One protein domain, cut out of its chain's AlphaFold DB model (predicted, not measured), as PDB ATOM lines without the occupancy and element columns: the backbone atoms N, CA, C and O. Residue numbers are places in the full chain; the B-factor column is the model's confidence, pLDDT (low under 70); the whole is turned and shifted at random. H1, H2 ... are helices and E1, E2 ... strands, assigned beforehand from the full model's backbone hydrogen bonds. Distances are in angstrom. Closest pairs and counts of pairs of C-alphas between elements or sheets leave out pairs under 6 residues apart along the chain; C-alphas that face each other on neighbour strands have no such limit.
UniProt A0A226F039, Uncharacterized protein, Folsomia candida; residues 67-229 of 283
ATOM      1  N   LEU A  67     139.840 159.749 143.743       50.78
ATOM      2  CA  LEU A  67     138.619 159.484 142.958       50.78
ATOM      3  C   LEU A  67     137.503 158.761 143.741       50.78
ATOM      4  O   LEU A  67     136.322 158.869 143.413       50.78
ATOM      5  N   SER A  68     137.868 158.046 144.807       53.69
ATOM      6  CA  SER A  68     136.966 157.333 145.712       53.69
ATOM      7  C   SER A  68     136.191 158.222 146.695       53.69
ATOM      8  O   SER A  68     135.330 157.710 147.406       53.69
ATOM      9  N   ALA A  69     136.491 159.520 146.801       67.75
ATOM     10  CA  ALA A  69     135.857 160.390 147.795       67.75
ATOM     11  C   ALA A  69     134.436 160.832 147.392       67.75
ATOM     12  O   ALA A  69     133.555 160.936 148.251       67.75
ATOM     13  N   PHE A  70     134.209 161.064 146.092       81.56
ATOM     14  CA  PHE A  70     132.998 161.721 145.589       81.56
ATOM     15  C   PHE A  70     131.992 160.779 144.905       81.56
ATOM     16  O   PHE A  70     130.808 161.112 144.806       81.56
ATOM     17  N   ARG A  71     132.426 159.593 144.453       86.50
ATOM     18  CA  ARG A  71     131.539 158.543 143.920       86.50
ATOM     19  C   ARG A  71     131.241 157.488 144.977       86.50
ATOM     20  O   ARG A  71     132.029 157.236 145.883       86.50
ATOM     21  N   THR A  72     130.098 156.842 144.828       88.00
ATOM     22  CA  THR A  72     129.750 155.619 145.552       88.00
ATOM     23  C   THR A  72     130.057 154.400 144.692       88.00
ATOM     24  O   THR A  72     129.964 154.460 143.470       88.00
ATOM     25  N   SER A  73     130.409 153.285 145.332       86.44
ATOM     26  CA  SER A  73     130.492 151.976 144.671       86.44
ATOM     27  C   SER A  73     129.118 151.325 144.475       86.44
ATOM     28  O   SER A  73     128.993 150.376 143.708       86.44
ATOM     29  N   GLN A  74     128.093 151.819 145.174       87.62
ATOM     30  CA  GLN A  74     126.730 151.305 145.104       87.62
ATOM     31  C   GLN A  74     125.996 151.907 143.905       87.62
ATOM     32  O   GLN A  74     125.778 153.113 143.841       87.62
ATOM     33  N   THR A  75     125.575 151.053 142.979       87.62
ATOM     34  CA  THR A  75     124.741 151.426 141.826       87.62
ATOM     35  C   THR A  75     123.249 151.320 142.129       87.62
ATOM     36  O   THR A  75     122.439 152.036 141.541       87.62
ATOM     37  N   ASP A  76     122.885 150.441 143.067       88.69
ATOM     38  CA  ASP A  76     121.496 150.107 143.360       88.69
ATOM     39  C   ASP A  76     120.831 151.191 144.221       88.69
ATOM     40  O   ASP A  76     121.207 151.360 145.388       88.69
ATOM     41  N   PRO A  77     119.778 151.872 143.728       89.56
ATOM     42  CA  PRO A  77     119.103 152.941 144.461       89.56
ATOM     43  C   PRO A  77     118.455 152.459 145.769       89.56
ATOM     44  O   PRO A  77     118.306 153.234 146.713       89.56
ATOM     45  N   ALA A  78     118.107 151.174 145.854       90.00
ATOM     46  CA  ALA A  78     117.532 150.558 147.047       90.00
ATOM     47  C   ALA A  78     118.519 150.471 148.221       90.00
ATOM     48  O   ALA A  78     118.106 150.541 149.372       90.00
ATOM     49  N   LYS A  79     119.830 150.396 147.960       91.31
ATOM     50  CA  LYS A  79     120.874 150.305 148.999       91.31
ATOM     51  C   LYS A  79     121.419 151.677 149.421       91.31
ATOM     52  O   LYS A  79     122.360 151.772 150.206       91.31
ATOM     53  N   LEU A  80     120.866 152.759 148.869       91.44
ATOM     54  CA  LEU A  80     121.344 154.112 149.136       91.44
ATOM     55  C   LEU A  80     120.775 154.656 150.446       91.44
ATOM     56  O   LEU A  80     119.606 155.035 150.507       91.44
ATOM     57  N   ASP A  81     121.632 154.732 151.460       91.38
ATOM     58  CA  ASP A  81     121.299 155.307 152.768       91.38
ATOM     59  C   ASP A  81     121.894 156.708 152.996       91.38
ATOM     60  O   ASP A  81     122.555 157.295 152.135       91.38
ATOM     61  N   LYS A  82     121.696 157.241 154.211       92.69
ATOM     62  CA  LYS A  82     122.201 158.555 154.650       92.69
ATOM     63  C   LYS A  82     123.732 158.688 154.581       92.69
ATOM     64  O   LYS A  82     124.235 159.799 154.472       92.69
ATOM     65  N   SER A  83     124.475 157.581 154.617       91.62
ATOM     66  CA  SER A  83     125.944 157.566 154.497       91.62
ATOM     67  C   SER A  83     126.450 157.960 153.105       91.62
ATOM     68  O   SER A  83     127.619 158.312 152.950       91.62
ATOM     69  N   HIS A  84     125.585 157.899 152.092       91.88
ATOM     70  CA  HIS A  84     125.918 158.205 150.704       91.88
ATOM     71  C   HIS A  84     125.516 159.625 150.285       91.88
ATOM     72  O   HIS A  84     125.685 159.988 149.122       91.88
ATOM     73  N   LEU A  85     124.977 160.428 151.208       93.00
ATOM     74  CA  LEU A  85     124.546 161.794 150.923       93.00
ATOM     75  C   LEU A  85     125.689 162.634 150.346       93.00
ATOM     76  O   LEU A  85     126.820 162.592 150.824       93.00
ATOM     77  N   GLY A  86     125.367 163.393 149.304       91.88
ATOM     78  CA  GLY A  86     126.304 164.257 148.600       91.88
ATOM     79  C   GLY A  86     127.240 163.535 147.637       91.88
ATOM     80  O   GLY A  86     127.954 164.221 146.924       91.88
ATOM     81  N   ARG A  87     127.221 162.198 147.546       92.75
ATOM     82  CA  ARG A  87     128.032 161.440 146.579       92.75
ATOM     83  C   ARG A  87     127.258 161.118 145.302       92.75
ATOM     84  O   ARG A  87     126.025 161.112 145.290       92.75
ATOM     85  N   PHE A  88     127.980 160.816 144.228       93.06
ATOM     86  CA  PHE A  88     127.402 160.374 142.958       93.06
ATOM     87  C   PHE A  88     127.267 158.854 142.898       93.06
ATOM     88  O   PHE A  88     128.201 158.125 143.237       93.06
ATOM     89  N   TYR A  89     126.124 158.374 142.416       93.69
ATOM     90  CA  TYR A  89     125.962 156.990 141.980       93.69
ATOM     91  C   TYR A  89     125.786 156.947 140.462       93.69
ATOM     92  O   TYR A  89     125.243 157.874 139.848       93.69
ATOM     93  N   THR A  90     126.287 155.878 139.858       92.00
ATOM     94  CA  THR A  90     126.186 155.621 138.422       92.00
ATOM     95  C   THR A  90     124.901 154.855 138.134       92.00
ATOM     96  O   THR A  90     124.646 153.814 138.742       92.00
ATOM     97  N   VAL A  91     124.108 155.361 137.196       90.12
ATOM     98  CA  VAL A  91     122.961 154.657 136.619       90.12
ATOM     99  C   VAL A  91     123.458 153.857 135.423       90.12
ATOM    100  O   VAL A  91     124.235 154.369 134.616       90.12
ATOM    101  N   ASP A  92     123.002 152.613 135.299       88.94
ATOM    102  CA  ASP A  92     123.356 151.782 134.158       88.94
ATOM    103  C   ASP A  92     122.885 152.405 132.826       88.94
ATOM    104  O   ASP A  92     121.772 152.929 132.693       88.94
ATOM    105  N   ASN A  93     123.765 152.358 131.825       85.25
ATOM    106  CA  ASN A  93     123.551 152.989 130.529       85.25
ATOM    107  C   ASN A  93     122.484 152.254 129.703       85.25
ATOM    108  O   ASN A  93     121.786 152.903 128.914       85.25
ATOM    109  N   GLU A  94     122.346 150.933 129.860       85.06
ATOM    110  CA  GLU A  94     121.302 150.164 129.174       85.06
ATOM    111  C   GLU A  94     119.933 150.530 129.737       85.06
ATOM    112  O   GLU A  94     119.034 150.920 128.983       85.06
ATOM    113  N   PHE A  95     119.815 150.533 131.068       83.88
ATOM    114  CA  PHE A  95     118.608 150.981 131.754       83.88
ATOM    115  C   PHE A  95     118.217 152.422 131.379       83.88
ATOM    116  O   PHE A  95     117.061 152.702 131.036       83.88
ATOM    117  N   TYR A  96     119.183 153.345 131.370       83.44
ATOM    118  CA  TYR A  96     118.936 154.729 130.980       83.44
ATOM    119  C   TYR A  96     118.392 154.844 129.549       83.44
ATOM    120  O   TYR A  96     117.397 155.541 129.317       83.44
ATOM    121  N   LYS A  97     119.023 154.167 128.581       83.56
ATOM    122  CA  LYS A  97     118.618 154.218 127.168       83.56
ATOM    123  C   LYS A  97     117.277 153.524 126.924       83.56
ATOM    124  O   LYS A  97     116.500 154.028 126.114       83.56
ATOM    125  N   GLY A  98     117.015 152.411 127.608       79.62
ATOM    126  CA  GLY A  98     115.817 151.592 127.422       79.62
ATOM    127  C   GLY A  98     114.568 152.129 128.119       79.62
ATOM    128  O   GLY A  98     113.478 152.033 127.563       79.62
ATOM    129  N   VAL A  99     114.708 152.724 129.309       78.56
ATOM    130  CA  VAL A  99     113.559 153.120 130.148       78.56
ATOM    131  C   VAL A  99     113.508 154.630 130.367       78.56
ATOM    132  O   VAL A  99     112.506 155.279 130.063       78.56
ATOM    133  N   MET A 100     114.593 155.233 130.855       76.88
ATOM    134  CA  MET A 100     114.552 156.625 131.325       76.88
ATOM    135  C   MET A 100     114.540 157.661 130.195       76.88
ATOM    136  O   MET A 100     113.872 158.695 130.309       76.88
ATOM    137  N   ASN A 101     115.265 157.404 129.105       76.81
ATOM    138  CA  ASN A 101     115.334 158.307 127.958       76.81
ATOM    139  C   ASN A 101     114.014 158.346 127.152       76.81
ATOM    140  O   ASN A 101     113.558 159.456 126.859       76.81
ATOM    141  N   PRO A 102     113.330 157.214 126.866       76.06
ATOM    142  CA  PRO A 102     112.011 157.223 126.221       76.06
ATOM    143  C   PRO A 102     110.943 157.962 127.029       76.06
ATOM    144  O   PRO A 102     110.168 158.735 126.467       76.06
ATOM    145  N   ILE A 103     110.950 157.794 128.355       69.81
ATOM    146  CA  ILE A 103     110.017 158.471 129.272       69.81
ATOM    147  C   ILE A 103     110.377 159.963 129.447       69.81
ATOM    148  O   ILE A 103     109.617 160.725 130.044       69.81
ATOM    149  N   GLN A 104     111.517 160.404 128.894       74.81
ATOM    150  CA  GLN A 104     112.064 161.758 129.028       74.81
ATOM    151  C   GLN A 104     112.146 162.208 130.490       74.81
ATOM    152  O   GLN A 104     111.847 163.356 130.813       74.81
ATOM    153  N   CYS A 105     112.556 161.292 131.371       75.50
ATOM    154  CA  CYS A 105     112.587 161.536 132.810       75.50
ATOM    155  C   CYS A 105     113.520 162.715 133.150       75.50
ATOM    156  O   CYS A 105     113.160 163.611 133.912       75.50
ATOM    157  N   TYR A 106     114.689 162.767 132.500       84.00
ATOM    158  CA  TYR A 106     115.702 163.788 132.748       84.00
ATOM    159  C   TYR A 106     115.529 165.080 131.924       84.00
ATOM    160  O   TYR A 106     115.205 165.026 130.726       84.00
ATOM    161  N   PRO A 107     115.868 166.249 132.513       83.25
ATOM    162  CA  PRO A 107     115.946 167.524 131.801       83.25
ATOM    163  C   PRO A 107     116.867 167.465 130.569       83.25
ATOM    164  O   PRO A 107     117.855 166.725 130.570       83.25
ATOM    165  N   PRO A 108     116.578 168.239 129.508       82.62
ATOM    166  CA  PRO A 108     117.364 168.211 128.276       82.62
ATOM    167  C   PRO A 108     118.833 168.597 128.492       82.62
ATOM    168  O   PRO A 108     119.701 167.961 127.896       82.62
ATOM    169  N   GLU A 109     119.127 169.561 129.369       83.12
ATOM    170  CA  GLU A 109     120.501 169.961 129.698       83.12
ATOM    171  C   GLU A 109     121.283 168.798 130.325       83.12
ATOM    172  O   GLU A 109     122.423 168.531 129.953       83.12
ATOM    173  N   PHE A 110     120.643 168.041 131.220       85.81
ATOM    174  CA  PHE A 110     121.264 166.875 131.844       85.81
ATOM    175  C   PHE A 110     121.510 165.750 130.832       85.81
ATOM    176  O   PHE A 110     122.563 165.117 130.857       85.81
ATOM    177  N   ARG A 111     120.577 165.523 129.896       85.12
ATOM    178  CA  ARG A 111     120.751 164.527 128.823       85.12
ATOM    179  C   ARG A 111     121.925 164.864 127.906       85.12
ATOM    180  O   ARG A 111     122.672 163.965 127.530       85.12
ATOM    181  N   GLN A 112     122.105 166.144 127.582       85.81
ATOM    182  CA  GLN A 112     123.259 166.593 126.807       85.81
ATOM    183  C   GLN A 112     124.566 166.303 127.553       85.81
ATOM    184  O   GLN A 112     125.478 165.727 126.969       85.81
ATOM    185  N   ASN A 113     124.622 166.607 128.852       85.69
ATOM    186  CA  ASN A 113     125.801 166.325 129.669       85.69
ATOM    187  C   ASN A 113     126.099 164.825 129.760       85.69
ATOM    188  O   ASN A 113     127.245 164.428 129.589       85.69
ATOM    189  N   CYS A 114     125.079 163.983 129.953       86.06
ATOM    190  CA  CYS A 114     125.253 162.526 129.964       86.06
ATOM    191  C   CYS A 114     125.808 162.008 128.634       86.06
ATOM    192  O   CYS A 114     126.683 161.149 128.623       86.06
ATOM    193  N   SER A 115     125.336 162.553 127.506       85.81
ATOM    194  CA  SER A 115     125.865 162.192 126.188       85.81
ATOM    195  C   SER A 115     127.333 162.582 126.028       85.81
ATOM    196  O   SER A 115     128.072 161.840 125.390       85.81
ATOM    197  N   THR A 116     127.751 163.724 126.579       87.62
ATOM    198  CA  THR A 116     129.146 164.177 126.494       87.62
ATOM    199  C   THR A 116     130.052 163.415 127.452       87.62
ATOM    200  O   THR A 116     131.177 163.076 127.099       87.62
ATOM    201  N   PHE A 117     129.568 163.112 128.656       87.44
ATOM    202  CA  PHE A 117     130.317 162.314 129.616       87.44
ATOM    203  C   PHE A 117     130.367 160.838 129.215       87.44
ATOM    204  O   PHE A 117     131.334 160.174 129.557       87.44
ATOM    205  N   GLY A 118     129.381 160.305 128.491       86.50
ATOM    206  CA  GLY A 118     129.299 158.871 128.182       86.50
ATOM    207  C   GLY A 118     128.862 158.008 129.375       86.50
ATOM    208  O   GLY A 118     128.888 156.781 129.303       86.50
ATOM    209  N   GLU A 119     128.437 158.643 130.465       88.69
ATOM    210  CA  GLU A 119     127.906 158.002 131.665       88.69
ATOM    211  C   GLU A 119     126.765 158.841 132.249       88.69
ATOM    212  O   GLU A 119     126.696 160.059 132.045       88.69
ATOM    213  N   VAL A 120     125.883 158.182 132.995       89.50
ATOM    214  CA  VAL A 120     124.773 158.823 133.700       89.50
ATOM    215  C   VAL A 120     125.054 158.757 135.194       89.50
ATOM    216  O   VAL A 120     124.828 157.739 135.840       89.50
ATOM    217  N   CYS A 121     125.550 159.858 135.751       90.81
ATOM    218  CA  CYS A 121     125.855 159.975 137.175       90.81
ATOM    219  C   CYS A 121     124.887 160.946 137.839       90.81
ATOM    220  O   CYS A 121     124.710 162.075 137.373       90.81
ATOM    221  N   VAL A 122     124.274 160.527 138.945       92.06
ATOM    222  CA  VAL A 122     123.336 161.369 139.695       92.06
ATOM    223  C   VAL A 122     123.775 161.476 141.150       92.06
ATOM    224  O   VAL A 122     124.177 160.494 141.767       92.06
ATOM    225  N   MET A 123     123.716 162.688 141.702       94.19
ATOM    226  CA  MET A 123     124.038 162.935 143.106       94.19
ATOM    227  C   MET A 123     122.900 162.482 144.023       94.19
ATOM    228  O   MET A 123     121.723 162.761 143.771       94.19
ATOM    229  N   ILE A 124     123.264 161.840 145.128       94.62
ATOM    230  CA  ILE A 124     122.339 161.406 146.171       94.62
ATOM    231  C   ILE A 124     122.078 162.579 147.103       94.62
ATOM    232  O   ILE A 124     122.959 163.020 147.839       94.62
ATOM    233  N   ARG A 125     120.842 163.073 147.092       95.19
ATOM    234  CA  ARG A 125     120.428 164.208 147.918       95.19
ATOM    235  C   ARG A 125     119.485 163.779 149.032       95.19
ATOM    236  O   ARG A 125     118.713 162.833 148.880       95.19
ATOM    237  N   LYS A 126     119.476 164.554 150.117       95.50
ATOM    238  CA  LYS A 126     118.603 164.350 151.283       95.50
ATOM    239  C   LYS A 126     117.117 164.094 150.950       95.50
ATOM    240  O   LYS A 126     116.604 163.083 151.419       95.50
ATOM    241  N   PRO A 127     116.429 164.894 150.104       95.75
ATOM    242  CA  PRO A 127     115.006 164.677 149.818       95.75
ATOM    243  C   PRO A 127     114.705 163.325 149.155       95.75
ATOM    244  O   PRO A 127     113.610 162.802 149.329       95.75
ATOM    245  N   PHE A 128     115.655 162.741 148.415       95.00
ATOM    246  CA  PHE A 128     115.485 161.397 147.859       95.00
ATOM    247  C   PHE A 128     115.487 160.340 148.968       95.00
ATOM    248  O   PHE A 128     114.577 159.519 149.017       95.00
ATOM    249  N   VAL A 129     116.470 160.392 149.875       94.88
ATOM    250  CA  VAL A 129     116.602 159.434 150.986       94.88
ATOM    251  C   VAL A 129     115.414 159.533 151.942       94.88
ATOM    252  O   VAL A 129     114.889 158.509 152.373       94.88
ATOM    253  N   ASP A 130     114.950 160.752 152.225       94.06
ATOM    254  CA  ASP A 130     113.799 160.976 153.101       94.06
ATOM    255  C   ASP A 130     112.516 160.385 152.485       94.06
ATOM    256  O   ASP A 130     111.806 159.637 153.159       94.06
ATOM    257  N   ILE A 131     112.242 160.635 151.195       94.06
ATOM    258  CA  ILE A 131     111.063 160.064 150.518       94.06
ATOM    259  C   ILE A 131     111.182 158.540 150.412       94.06
ATOM    260  O   ILE A 131     110.212 157.844 150.703       94.06
ATOM    261  N   LYS A 132     112.358 158.019 150.040       93.12
ATOM    262  CA  LYS A 132     112.631 156.576 149.976       93.12
ATOM    263  C   LYS A 132     112.285 155.904 151.308       93.12
ATOM    264  O   LYS A 132     111.470 154.987 151.324       93.12
ATOM    265  N   SER A 133     112.818 156.418 152.418       93.25
ATOM    266  CA  SER A 133     112.552 155.882 153.758       93.25
ATOM    267  C   SER A 133     111.067 155.956 154.131       93.25
ATOM    268  O   SER A 133     110.534 155.023 154.729       93.25
ATOM    269  N   CYS A 134     110.366 157.025 153.732       91.44
ATOM    270  CA  CYS A 134     108.920 157.115 153.939       91.44
ATOM    271  C   CYS A 134     108.139 156.064 153.133       91.44
ATOM    272  O   CYS A 134     107.153 155.533 153.638       91.44
ATOM    273  N   ILE A 135     108.556 155.774 151.896       89.50
ATOM    274  CA  ILE A 135     107.924 154.753 151.048       89.50
ATOM    275  C   ILE A 135     108.161 153.357 151.634       89.50
ATOM    276  O   ILE A 135     107.221 152.570 151.717       89.50
ATOM    277  N   GLU A 136     109.378 153.062 152.088       89.94
ATOM    278  CA  GLU A 136     109.726 151.776 152.716       89.94
ATOM    279  C   GLU A 136     108.938 151.522 154.007       89.94
ATOM    280  O   GLU A 136     108.525 150.395 154.268       89.94
ATOM    281  N   ALA A 137     108.679 152.569 154.793       89.69
ATOM    282  CA  ALA A 137     107.878 152.485 156.013       89.69
ATOM    283  C   ALA A 137     106.354 152.494 155.766       89.69
ATOM    284  O   ALA A 137     105.579 152.452 156.725       89.69
ATOM    285  N   SER A 138     105.898 152.611 154.513       85.94
ATOM    286  CA  SER A 138     104.479 152.797 154.200       85.94
ATOM    287  C   SER A 138     103.706 151.485 154.039       85.94
ATOM    288  O   SER A 138     104.149 150.542 153.388       85.94
ATOM    289  N   ASP A 139     102.485 151.444 154.587       85.19
ATOM    290  CA  ASP A 139     101.579 150.308 154.406       85.19
ATOM    291  C   ASP A 139     100.748 150.457 153.126       85.19
ATOM    292  O   ASP A 139      99.878 151.324 153.030       85.19
ATOM    293  N   MET A 140     100.900 149.520 152.191       71.94
ATOM    294  CA  MET A 140     100.177 149.511 150.905       71.94
ATOM    295  C   MET A 140      98.674 149.198 151.003       71.94
ATOM    296  O   MET A 140      97.972 149.164 149.998       71.94
ATOM    297  N   LYS A 141      98.151 148.982 152.214       80.50
ATOM    298  CA  LYS A 141      96.708 148.833 152.475       80.50
ATOM    299  C   LYS A 141      96.009 150.177 152.716       80.50
ATOM    300  O   LYS A 141      94.782 150.239 152.707       80.50
ATOM    301  N   LYS A 142      96.780 151.236 152.972       82.56
ATOM    302  CA  LYS A 142      96.287 152.591 153.247       82.56
ATOM    303  C   LYS A 142      95.958 153.333 151.937       82.56
ATOM    304  O   LYS A 142      96.361 152.890 150.855       82.56
ATOM    305  N   PRO A 143      95.187 154.439 151.996       83.94
ATOM    306  CA  PRO A 143      94.987 155.298 150.832       83.94
ATOM    307  C   PRO A 143      96.323 155.809 150.280       83.94
ATOM    308  O   PRO A 143      97.319 155.879 150.997       83.94
ATOM    309  N   VAL A 144      96.325 156.169 148.994       84.00
ATOM    310  CA  VAL A 144      97.526 156.618 148.282       84.00
ATOM    311  C   VAL A 144      98.203 157.786 148.990       84.00
ATOM    312  O   VAL A 144      97.572 158.809 149.263       84.00
ATOM    313  N   ILE A 145      99.510 157.651 149.215       88.00
ATOM    314  CA  ILE A 145     100.332 158.712 149.795       88.00
ATOM    315  C   ILE A 145     100.771 159.655 148.679       88.00
ATOM    316  O   ILE A 145     101.293 159.221 147.650       88.00
ATOM    317  N   ARG A 146     100.560 160.957 148.882       87.56
ATOM    318  CA  ARG A 146     100.891 162.006 147.913       87.56
ATOM    319  C   ARG A 146     102.061 162.831 148.430       87.56
ATOM    320  O   ARG A 146     101.958 163.428 149.496       87.56
ATOM    321  N   TYR A 147     103.140 162.902 147.665       91.75
ATOM    322  CA  TYR A 147     104.302 163.745 147.935       91.75
ATOM    323  C   TYR A 147     104.351 164.896 146.938       91.75
ATOM    324  O   TYR A 147     104.229 164.682 145.730       91.75
ATOM    325  N   ILE A 148     104.579 166.111 147.433       90.81
ATOM    326  CA  ILE A 148     104.798 167.290 146.593       90.81
ATOM    327  C   ILE A 148     106.209 167.815 146.803       90.81
ATOM    328  O   ILE A 148     106.529 168.364 147.852       90.81
ATOM    329  N   ILE A 149     107.041 167.682 145.777       92.88
ATOM    330  CA  ILE A 149     108.412 168.181 145.757       92.88
ATOM    331  C   ILE A 149     108.401 169.639 145.285       92.88
ATOM    332  O   ILE A 149     108.011 169.921 144.148       92.88
ATOM    333  N   TYR A 150     108.860 170.562 146.130       92.56
ATOM    334  CA  TYR A 150     108.888 172.003 145.847       92.56
ATOM    335  C   TYR A 150     110.210 172.653 146.270       92.56
ATOM    336  O   TYR A 150     111.017 172.041 146.965       92.56
ATOM    337  N   GLY A 151     110.454 173.890 145.838       92.25
ATOM    338  CA  GLY A 151     111.663 174.643 146.175       92.25
ATOM    339  C   GLY A 151     112.165 175.539 145.039       92.25
ATOM    340  O   GLY A 151     111.528 175.601 143.974       92.25
ATOM    341  N   PRO A 152     113.332 176.184 145.224       91.19
ATOM    342  CA  PRO A 152     113.853 177.187 144.303       91.19
ATOM    343  C   PRO A 152     114.022 176.661 142.867       91.19
ATOM    344  O   PRO A 152     114.257 175.464 142.652       91.19
ATOM    345  N   PRO A 153     113.898 177.523 141.843       88.88
ATOM    346  CA  PRO A 153     114.096 177.109 140.458       88.88
ATOM    347  C   PRO A 153     115.534 176.609 140.267       88.88
ATOM    348  O   PRO A 153     116.487 177.232 140.728       88.88
ATOM    349  N   GLY A 154     115.700 175.461 139.608       88.00
ATOM    350  CA  GLY A 154     117.027 174.875 139.390       88.00
ATOM    351  C   GLY A 154     117.639 174.131 140.584       88.00
ATOM    352  O   GLY A 154     118.737 173.604 140.443       88.00
ATOM    353  N   SER A 155     116.933 173.986 141.717       91.62
ATOM    354  CA  SER A 155     117.434 173.248 142.894       91.62
ATOM    355  C   SER A 155     117.537 171.723 142.716       91.62
ATOM    356  O   SER A 155     117.992 171.025 143.614       91.62
ATOM    357  N   GLY A 156     117.127 171.169 141.570       90.62
ATOM    358  CA  GLY A 156     117.215 169.727 141.298       90.62
ATOM    359  C   GLY A 156     115.961 168.916 141.644       90.62
ATOM    360  O   GLY A 156     116.042 167.699 141.748       90.62
ATOM    361  N   LYS A 157     114.785 169.551 141.757       91.00
ATOM    362  CA  LYS A 157     113.491 168.871 141.992       91.00
ATOM    363  C   LYS A 157     113.233 167.713 141.017       91.00
ATOM    364  O   LYS A 157     112.933 166.602 141.442       91.00
ATOM    365  N   THR A 158     113.411 167.963 139.717       88.69
ATOM    366  CA  THR A 158     113.253 166.943 138.669       88.69
ATOM    367  C   THR A 158     114.270 165.817 138.825       88.69
ATOM    368  O   THR A 158     113.914 164.659 138.655       88.69
ATOM    369  N   MET A 159     115.512 166.132 139.209       91.00
ATOM    370  CA  MET A 159     116.556 165.127 139.438       91.00
ATOM    371  C   MET A 159     116.199 164.206 140.609       91.00
ATOM    372  O   MET A 159     116.304 162.991 140.472       91.00
ATOM    373  N   THR A 160     115.689 164.756 141.717       92.69
ATOM    374  CA  THR A 160     115.187 163.966 142.855       92.69
ATOM    375  C   THR A 160     114.076 163.009 142.423       92.69
ATOM    376  O   THR A 160     114.094 161.834 142.783       92.69
ATOM    377  N   MET A 161     113.134 163.484 141.604       89.38
ATOM    378  CA  MET A 161     112.068 162.644 141.059       89.38
ATOM    379  C   MET A 161     112.609 161.552 140.116       89.38
ATOM    380  O   MET A 161     112.126 160.426 140.166       89.38
ATOM    381  N   CYS A 162     113.640 161.834 139.310       88.69
ATOM    382  CA  CYS A 162     114.303 160.823 138.474       88.69
ATOM    383  C   CYS A 162     114.985 159.733 139.314       88.69
ATOM    384  O   CYS A 162     114.919 158.556 138.965       88.69
ATOM    385  N   CYS A 163     115.610 160.096 140.439       90.75
ATOM    386  CA  CYS A 163     116.164 159.108 141.370       90.75
ATOM    387  C   CYS A 163     115.067 158.217 141.963       90.75
ATOM    388  O   CYS A 163     115.238 157.002 142.043       90.75
ATOM    389  N   LEU A 164     113.917 158.796 142.328       90.88
ATOM    390  CA  LEU A 164     112.757 158.025 142.788       90.88
ATOM    391  C   LEU A 164     112.188 157.127 141.686       90.88
ATOM    392  O   LEU A 164     111.759 156.020 141.982       90.88
ATOM    393  N   ALA A 165     112.226 157.562 140.424       87.19
ATOM    394  CA  ALA A 165     111.856 156.737 139.276       87.19
ATOM    395  C   ALA A 165     112.755 155.505 139.140       87.19
ATOM    396  O   ALA A 165     112.263 154.398 138.930       87.19
ATOM    397  N   HIS A 166     114.065 155.698 139.298       87.81
ATOM    398  CA  HIS A 166     115.033 154.608 139.267       87.81
ATOM    399  C   HIS A 166     114.804 153.615 140.409       87.81
ATOM    400  O   HIS A 166     114.711 152.415 140.171       87.81
ATOM    401  N   TYR A 167     114.646 154.120 141.636       89.69
ATOM    402  CA  TYR A 167     114.269 153.309 142.794       89.69
ATOM    403  C   TYR A 167     112.965 152.540 142.544       89.69
ATOM    404  O   TYR A 167     112.895 151.340 142.789       89.69
ATOM    405  N   GLY A 168     111.977 153.235 141.978       86.25
ATOM    406  CA  GLY A 168     110.695 152.707 141.541       86.25
ATOM    407  C   GLY A 168     110.834 151.453 140.684       86.25
ATOM    408  O   GLY A 168     110.242 150.418 140.966       86.25
ATOM    409  N   PHE A 169     111.666 151.556 139.651       84.31
ATOM    410  CA  PHE A 169     111.924 150.468 138.718       84.31
ATOM    411  C   PHE A 169     112.626 149.275 139.379       84.31
ATOM    412  O   PHE A 169     112.224 148.137 139.167       84.31
ATOM    413  N   VAL A 170     113.642 149.532 140.207       86.44
ATOM    414  CA  VAL A 170     114.418 148.479 140.888       86.44
ATOM    415  C   VAL A 170     113.575 147.704 141.902       86.44
ATOM    416  O   VAL A 170     113.799 146.517 142.103       86.44
ATOM    417  N   GLN A 171     112.597 148.355 142.528       84.00
ATOM    418  CA  GLN A 171     111.640 147.727 143.445       84.00
ATOM    419  C   GLN A 171     110.389 147.181 142.730       84.00
ATOM    420  O   GLN A 171     109.380 146.909 143.379       84.00
ATOM    421  N   GLU A 172     110.435 147.053 141.398       82.69
ATOM    422  CA  GLU A 172     109.357 146.508 140.560       82.69
ATOM    423  C   GLU A 172     108.004 147.235 140.711       82.69
ATOM    424  O   GLU A 172     106.930 146.663 140.501       82.69
ATOM    425  N   TYR A 173     108.029 148.528 141.043       81.12
ATOM    426  CA  TYR A 173     106.822 149.346 141.026       81.12
ATOM    427  C   TYR A 173     106.383 149.638 139.589       81.12
ATOM    428  O   TYR A 173     107.196 149.909 138.700       81.12
ATOM    429  N   ILE A 174     105.068 149.690 139.366       74.25
ATOM    430  CA  ILE A 174     104.527 150.166 138.089       74.25
ATOM    431  C   ILE A 174     104.741 151.677 138.016       74.25
ATOM    432  O   ILE A 174     104.074 152.432 138.728       74.25
ATOM    433  N   LEU A 175     105.661 152.105 137.153       73.19
ATOM    434  CA  LEU A 175     105.991 153.509 136.958       73.19
ATOM    435  C   LEU A 175     105.059 154.155 135.931       73.19
ATOM    436  O   LEU A 175     105.083 153.811 134.750       73.19
ATOM    437  N   VAL A 176     104.276 155.138 136.371       72.75
ATOM    438  CA  VAL A 176     103.404 155.917 135.483       72.75
ATOM    439  C   VAL A 176     103.849 157.372 135.506       72.75
ATOM    440  O   VAL A 176     103.584 158.078 136.474       72.75
ATOM    441  N   ASN A 177     104.527 157.829 134.447       70.81
ATOM    442  CA  ASN A 177     104.874 159.242 134.290       70.81
ATOM    443  C   ASN A 177     103.716 159.986 133.617       70.81
ATOM    444  O   ASN A 177     103.558 159.922 132.396       70.81
ATOM    445  N   VAL A 178     102.892 160.667 134.411       65.62
ATOM    446  CA  VAL A 178     101.759 161.441 133.900       65.62
ATOM    447  C   VAL A 178     102.123 162.924 133.950       65.62
ATOM    448  O   VAL A 178     102.339 163.452 135.036       65.62
ATOM    449  N   PRO A 179     102.143 163.647 132.820       54.28
ATOM    450  CA  PRO A 179     102.431 165.084 132.822       54.28
ATOM    451  C   PRO A 179     101.367 165.920 133.563       54.28
ATOM    452  O   PRO A 179     101.602 167.087 133.867       54.28
ATOM    453  N   TRP A 180     100.190 165.349 133.854       57.59
ATOM    454  CA  TRP A 180      99.142 165.995 134.649       57.59
ATOM    455  C   TRP A 180      98.245 164.960 135.347       57.59
ATOM    456  O   TRP A 180      97.530 164.205 134.687       57.59
ATOM    457  N   VAL A 181      98.234 164.930 136.682       55.81
ATOM    458  CA  VAL A 181      97.430 163.964 137.457       55.81
ATOM    459  C   VAL A 181      96.033 164.528 137.755       55.81
ATOM    460  O   VAL A 181      95.815 165.229 138.745       55.81
ATOM    461  N   LYS A 182      95.046 164.209 136.902       53.09
ATOM    462  CA  LYS A 182      93.613 164.380 137.226       53.09
ATOM    463  C   LYS A 182      93.154 163.157 138.015       53.09
ATOM    464  O   LYS A 182      93.051 162.085 137.441       53.09
ATOM    465  N   ASN A 183      92.850 163.341 139.301       53.00
ATOM    466  CA  ASN A 183      92.099 162.412 140.154       53.00
ATOM    467  C   ASN A 183      92.589 160.953 140.169       53.00
ATOM    468  O   ASN A 183      92.005 160.086 139.528       53.00
ATOM    469  N   THR A 184      93.571 160.645 141.013       55.25
ATOM    470  CA  THR A 184      93.889 159.259 141.390       55.25
ATOM    471  C   THR A 184      93.147 158.895 142.680       55.25
ATOM    472  O   THR A 184      93.605 159.184 143.782       55.25
ATOM    473  N   LYS A 185      91.950 158.308 142.558       52.47
ATOM    474  CA  LYS A 185      91.153 157.809 143.703       52.47
ATOM    475  C   LYS A 185      91.472 156.358 144.086       52.47
ATOM    476  O   LYS A 185      90.761 155.761 144.885       52.47
ATOM    477  N   GLU A 186      92.501 155.775 143.488       57.75
ATOM    478  CA  GLU A 186      92.866 154.382 143.729       57.75
ATOM    479  C   GLU A 186      93.568 154.230 145.087       57.75
ATOM    480  O   GLU A 186      94.186 155.170 145.579       57.75
ATOM    481  N   SER A 187      93.442 153.062 145.717       62.66
ATOM    482  CA  SER A 187      94.153 152.676 146.941       62.66
ATOM    483  C   SER A 187      95.407 151.856 146.600       62.66
ATOM    484  O   SER A 187      95.455 151.209 145.556       62.66
ATOM    485  N   GLY A 188      96.426 151.881 147.469       69.62
ATOM    486  CA  GLY A 188      97.619 151.028 147.327       69.62
ATOM    487  C   GLY A 188      98.724 151.542 146.396       69.62
ATOM    488  O   GLY A 188      99.340 150.768 145.665       69.62
ATOM    489  N   GLY A 189      99.005 152.848 146.410       79.12
ATOM    490  CA  GLY A 189     100.090 153.425 145.613       79.12
ATOM    491  C   GLY A 189     100.711 154.676 146.221       79.12
ATOM    492  O   GLY A 189     100.229 155.223 147.215       79.12
ATOM    493  N   VAL A 190     101.782 155.147 145.590       85.56
ATOM    494  CA  VAL A 190     102.475 156.386 145.955       85.56
ATOM    495  C   VAL A 190     102.452 157.331 144.760       85.56
ATOM    496  O   VAL A 190     102.765 156.934 143.638       85.56
ATOM    497  N   VAL A 191     102.077 158.585 144.991       86.31
ATOM    498  CA  VAL A 191     102.098 159.649 143.983       86.31
ATOM    499  C   VAL A 191     103.178 160.646 144.369       86.31
ATOM    500  O   VAL A 191     103.129 161.214 145.456       86.31
ATOM    501  N   VAL A 192     104.131 160.896 143.476       88.56
ATOM    502  CA  VAL A 192     105.151 161.934 143.651       88.56
ATOM    503  C   VAL A 192     104.979 162.974 142.556       88.56
ATOM    504  O   VAL A 192     105.163 162.690 141.373       88.56
ATOM    505  N   SER A 193     104.659 164.196 142.962       87.06
ATOM    506  CA  SER A 193     104.478 165.331 142.063       87.06
ATOM    507  C   SER A 193     105.550 166.377 142.313       87.06
ATOM    508  O   SER A 193     105.765 166.795 143.448       87.06
ATOM    509  N   THR A 194     106.207 166.863 141.265       86.50
ATOM    510  CA  THR A 194     107.081 168.041 141.374       86.50
ATOM    511  C   THR A 194     106.301 169.289 141.010       86.50
ATOM    512  O   THR A 194     105.565 169.265 140.020       86.50
ATOM    513  N   VAL A 195     106.521 170.387 141.727       85.00
ATOM    514  CA  VAL A 195     105.979 171.710 141.400       85.00
ATOM    515  C   VAL A 195     107.139 172.681 141.206       85.00
ATOM    516  O   VAL A 195     108.021 172.787 142.059       85.00
ATOM    517  N   ASP A 196     107.173 173.366 140.062       77.56
ATOM    518  CA  ASP A 196     108.248 174.305 139.728       77.56
ATOM    519  C   ASP A 196     107.709 175.646 139.222       77.56
ATOM    520  O   ASP A 196     106.686 175.716 138.536       77.56
ATOM    521  N   LYS A 197     108.441 176.724 139.514       77.06
ATOM    522  CA  LYS A 197     108.197 178.052 138.936       77.06
ATOM    523  C   LYS A 197     108.369 178.028 137.420       77.06
ATOM    524  O   LYS A 197     107.563 178.609 136.704       77.06
ATOM    525  N   LEU A 198     109.384 177.302 136.944       70.75
ATOM    526  CA  LEU A 198     109.729 177.198 135.520       70.75
ATOM    527  C   LEU A 198     108.695 176.416 134.691       70.75
ATOM    528  O   LEU A 198     108.771 176.406 133.467       70.75
ATOM    529  N   ALA A 199     107.743 175.748 135.346       64.94
ATOM    530  CA  ALA A 199     106.685 174.988 134.694       64.94
ATOM    531  C   ALA A 199     105.487 175.849 134.249       64.94
ATOM    532  O   ALA A 199     104.706 175.416 133.402       64.94
ATOM    533  N   GLY A 200     105.315 177.043 134.829       62.12
ATOM    534  CA  GLY A 200     104.197 177.934 134.523       62.12
ATOM    535  C   GLY A 200     104.321 178.588 133.146       62.12
ATOM    536  O   GLY A 200     105.417 178.921 132.695       62.12
ATOM    537  N   GLN A 201     103.189 178.803 132.475       54.41
ATOM    538  CA  GLN A 201     103.149 179.597 131.251       54.41
ATOM    539  C   GLN A 201     103.363 181.075 131.605       54.41
ATOM    540  O   GLN A 201     102.441 181.744 132.043       54.41
ATOM    541  N   ASN A 202     104.579 181.579 131.395       49.84
ATOM    542  CA  ASN A 202     104.913 182.999 131.214       49.84
ATOM    543  C   ASN A 202     104.552 184.021 132.316       49.84
ATOM    544  O   ASN A 202     104.826 185.203 132.124       49.84
ATOM    545  N   GLU A 203     104.016 183.617 133.462       57.44
ATOM    546  CA  GLU A 203     103.836 184.510 134.609       57.44
ATOM    547  C   GLU A 203     105.089 184.494 135.487       57.44
ATOM    548  O   GLU A 203     105.568 183.435 135.904       57.44
ATOM    549  N   ILE A 204     105.638 185.677 135.771       60.69
ATOM    550  CA  ILE A 204     106.709 185.836 136.755       60.69
ATOM    551  C   ILE A 204     106.111 185.482 138.116       60.69
ATOM    552  O   ILE A 204     105.295 186.216 138.662       60.69
ATOM    553  N   ARG A 205     106.491 184.322 138.649       70.31
ATOM    554  CA  ARG A 205     106.017 183.840 139.948       70.31
ATOM    555  C   ARG A 205     107.000 184.231 141.042       70.31
ATOM    556  O   ARG A 205     108.135 183.745 141.067       70.31
ATOM    557  N   GLU A 206     106.545 185.058 141.978       76.69
ATOM    558  CA  GLU A 206     107.372 185.564 143.079       76.69
ATOM    559  C   GLU A 206     107.735 184.460 144.080       76.69
ATOM    560  O   GLU A 206     108.887 184.350 144.502       76.69
ATOM    561  N   SER A 207     106.800 183.554 144.385       84.81
ATOM    562  CA  SER A 207     106.974 182.513 145.407       84.81
ATOM    563  C   SER A 207     107.064 181.101 144.824       84.81
ATOM    564  O   SER A 207     106.452 180.786 143.804       84.81
ATOM    565  N   ASP A 208     107.896 180.253 145.432       84.69
ATOM    566  CA  ASP A 208     108.101 178.834 145.091       84.69
ATOM    567  C   ASP A 208     107.285 177.888 145.986       84.69
ATOM    568  O   ASP A 208     107.414 176.665 145.893       84.69
ATOM    569  N   LEU A 209     106.434 178.447 146.851       88.75
ATOM    570  CA  LEU A 209     105.611 177.682 147.775       88.75
ATOM    571  C   LEU A 209     104.501 176.916 147.037       88.75
ATOM    572  O   LEU A 209     103.863 177.477 146.140       88.75
ATOM    573  N   PRO A 210     104.173 175.676 147.453       86.25
ATOM    574  CA  PRO A 210     103.172 174.869 146.758       86.25
ATOM    575  C   PRO A 210     101.796 175.539 146.718       86.25
ATOM    576  O   PRO A 210     101.134 175.495 145.689       86.25
ATOM    577  N   ARG A 211     101.392 176.233 147.795       86.44
ATOM    578  CA  ARG A 211     100.105 176.950 147.870       86.44
ATOM    579  C   ARG A 211      99.967 178.034 146.806       86.44
ATOM    580  O   ARG A 211      98.878 178.229 146.275       86.44
ATOM    581  N   TYR A 212     101.066 178.721 146.520       85.19
ATOM    582  CA  TYR A 212     101.121 179.770 145.513       85.19
ATOM    583  C   TYR A 212     101.161 179.167 144.102       85.19
ATOM    584  O   TYR A 212     100.416 179.588 143.223       85.19
ATOM    585  N   LEU A 213     101.981 178.132 143.892       81.88
ATOM    586  CA  LEU A 213     102.185 177.523 142.574       81.88
ATOM    587  C   LEU A 213     101.003 176.670 142.080       81.88
ATOM    588  O   LEU A 213     100.774 176.610 140.872       81.88
ATOM    589  N   LEU A 214     100.281 176.002 142.985       78.94
ATOM    590  CA  LEU A 214      99.146 175.124 142.664       78.94
ATOM    591  C   LEU A 214      97.804 175.861 142.577       78.94
ATOM    592  O   LEU A 214      96.803 175.218 142.283       78.94
ATOM    593  N   THR A 215      97.780 177.173 142.840       83.19
ATOM    594  CA  THR A 215      96.551 177.973 143.001       83.19
ATOM    595  C   THR A 215      95.575 177.342 144.013       83.19
ATOM    596  O   THR A 215      95.966 176.516 144.839       83.19
ATOM    597  N   LYS A 216      94.316 177.798 144.067       80.69
ATOM    598  CA  LYS A 216      93.295 177.235 144.969       80.69
ATOM    599  C   LYS A 216      92.860 175.842 144.511       80.69
ATOM    600  O   LYS A 216      92.920 174.905 145.298       80.69
ATOM    601  N   ASP A 217      92.532 175.713 143.233       78.62
ATOM    602  CA  ASP A 217      91.951 174.492 142.678       78.62
ATOM    603  C   ASP A 217      92.944 173.323 142.704       78.62
ATOM    604  O   ASP A 217      92.585 172.199 143.052       78.62
ATOM    605  N   GLY A 218      94.217 173.575 142.380       77.88
ATOM    606  CA  GLY A 218      95.243 172.537 142.447       77.88
ATOM    607  C   GLY A 218      95.566 172.141 143.885       77.88
ATOM    608  O   GLY A 218      95.782 170.962 144.150       77.88
ATOM    609  N   TRP A 219      95.557 173.090 144.824       83.06
ATOM    610  CA  TRP A 219      95.773 172.784 146.239       83.06
ATOM    611  C   TRP A 219      94.684 171.860 146.793       83.06
ATOM    612  O   TRP A 219      95.009 170.805 147.330       83.06
ATOM    613  N   GLU A 220      93.410 172.218 146.604       83.69
ATOM    614  CA  GLU A 220      92.261 171.421 147.068       83.69
ATOM    615  C   GLU A 220      92.235 170.019 146.443       83.69
ATOM    616  O   GLU A 220      91.807 169.056 147.072       83.69
ATOM    617  N   HIS A 221      92.745 169.878 145.218       78.56
ATOM    618  CA  HIS A 221      92.820 168.596 144.518       78.56
ATOM    619  C   HIS A 221      93.946 167.674 145.013       78.56
ATOM    620  O   HIS A 221      93.853 166.445 144.907       78.56
ATOM    621  N   PHE A 222      95.044 168.250 145.506       77.75
ATOM    622  CA  PHE A 222      96.171 167.480 146.034       77.75
ATOM    623  C   PHE A 222      96.029 167.141 147.518       77.75
ATOM    624  O   PHE A 222      96.664 166.182 147.956       77.75
ATOM    625  N   ASP A 223      95.223 167.892 148.264       81.81
ATOM    626  CA  ASP A 223      95.005 167.706 149.699       81.81
ATOM    627  C   ASP A 223      94.305 166.357 149.996       81.81
ATOM    628  O   ASP A 223      93.295 166.045 149.356       81.81
ATOM    629  N   PRO A 224      94.803 165.510 150.924       88.06
ATOM    630  CA  PRO A 224      96.013 165.649 151.744       88.06
ATOM    631  C   PRO A 224      97.307 165.223 151.031       88.06
ATOM    632  O   PRO A 224      97.363 164.184 150.368       88.06
ATOM    633  N   PHE A 225      98.391 165.982 151.239       89.31
ATOM    634  CA  PHE A 225      99.725 165.648 150.725       89.31
ATOM    635  C   PHE A 225     100.863 166.013 151.689       89.31
ATOM    636  O   PHE A 225     100.717 166.846 152.580       89.31
ATOM    637  N   ILE A 226     102.029 165.404 151.464       92.75
ATOM    638  CA  ILE A 226     103.270 165.636 152.205       92.75
ATOM    639  C   ILE A 226     104.176 166.568 151.378       92.75
ATOM    640  O   ILE A 226     104.691 166.155 150.333       92.75
ATOM    641  N   PRO A 227     104.381 167.828 151.799       93.25
ATOM    642  CA  PRO A 227     105.301 168.743 151.130       93.25
ATOM    643  C   PRO A 227     106.762 168.380 151.441       93.25
ATOM    644  O   PRO A 227     107.159 168.300 152.601       93.25
ATOM    645  N   VAL A 228     107.586 168.220 150.406       95.12
ATOM    646  CA  VAL A 228     109.028 167.951 150.506       95.12
ATOM    647  C   VAL A 228     109.804 169.085 149.845       95.12
ATOM    648  O   VAL A 228     109.759 169.268 148.626       95.12
ATOM    649  N   ARG A 229     110.528 169.860 150.655       94.44
ATOM    650  CA  ARG A 229     111.342 170.977 150.169       94.44
ATOM    651  C   ARG A 229     112.691 170.480 149.647       94.44
ATOM    652  O   ARG A 229     113.393 169.742 150.332       94.44
TER     653      ARG A 229
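This is residues 67 to 229 of the 283 residues of an uncharacterized protein of Folsomia candida (UniProt A0A226F039). What does the model look like as a whole? H3 and H4 cover one face of a small three-stranded sheet, E5, E3 and E6, and on the other side of H4 sits a two-stranded ladder, E1 and E2, with H1 and H2 near the first residue of E2. H5 and H6 lie beyond the sheet, away from H3 and H4, while E4, after a tight turn from H4, folds back beside the last part of that helix, with Leu 175 near Gly 168. What is it made of, and how large is it? The printed part has 163 residues, with six named helices and six named strands in the order E1, H1, H2, E2, H3, E3, H4, E4, E5, H5, H6, E6, and its class is mixed, helices and strands. The sheet in the order E5, E3, E6 is all parallel and E1 and E2 are antiparallel; the whole is compact, with a radius of gyration of the C-alphas of 16.2 A and spans of 48 by 41 by 29 A.

Which elements come first? Strand E1 is residues 88 to 91, beginning at C-alpha 88 (127.402, 160.374, 142.958). Helix H1 is residues 93 to 100, helix H2 residues 108 to 117, 14.3 A long, and strand E2 residues 120 to 123. What follows? Helix H3, residues 126 to 136, measures 15.5 A, and strand E3, residues 145 to 150, measures 16.3 A. Helix H4, residues 157 to 170, is the longest helix at 20.4 A, with C-alpha 157 at (113.491, 168.871, 141.992), and strand E4 is residues 174 to 177. Which come last? Strand E5, residues 189 to 194, measures 16.7 A. Helix H5 is residues 210 to 213, helix H6 residues 215 to 222, and strand E6 residues 226 to 229, ending at C-alpha 229 (111.342, 170.977, 150.169).

How do the first strands pair, and what is nearest to them? E1 and E2 are antiparallel at 145 degrees, with N 91 and O 120 2.8 A apart. The closest C-alphas of H2 and E2, Cys 114 and Val 120, are 5.3 A apart, and those of E2 and H4, Val 122 and Cys 163, are 7.7 A apart; H1 and H4 are near each other. How do H3 and H4 stand? They touch through residues 160 to 164 of H4 alone, closest at the C-alphas of Phe 128 and Thr 160, 5.6 A, and run the same way at a steep tilt of 35.5 degrees, only just past shallow. They make two layers with the sheet, helices on one face of it: H3 is over E3 at a height over the sheet of 9.5 A, and H4 is over E5 at 10.7 A, both along the strands. How is that sheet joined? E5 and E3 are parallel at 13 degrees, with N 147 and O 191 2.8 A apart, and E3 and E6 are parallel at 24 degrees, with N 228 and O 148 2.8 A apart. E5, H5 and H6, and E6 form a split strand-helix-strand unit, two parallel strands with helices between and E3 between them in the sheet; its crossover is right-handed. What of the remaining elements and the helix backbones? H5 only grazes the sheet with residues 210 to 213, H6 is only just not on it, with 4 pairs of C-alphas within 10 A, and E4 pairs with no named strand. In H1, H2, H3, H4 and H6 every O i to N i+4 pair is within hydrogen-bond range; H5 is too short for such a pair.

How far does it reach, and is it cut? The two C-alphas farthest apart, those of Leu 67 and Asp 217, are 49.0 A apart, and the printed part has no cut. Which links are long? E4 to E5, with 11 residues between them, and E5 to H5, with 15, are the long links. Where is confidence low? The mean pLDDT of the printed part is 82.8; residues 67 to 69, 103, 178 to 188 and 199 to 204 are under 70.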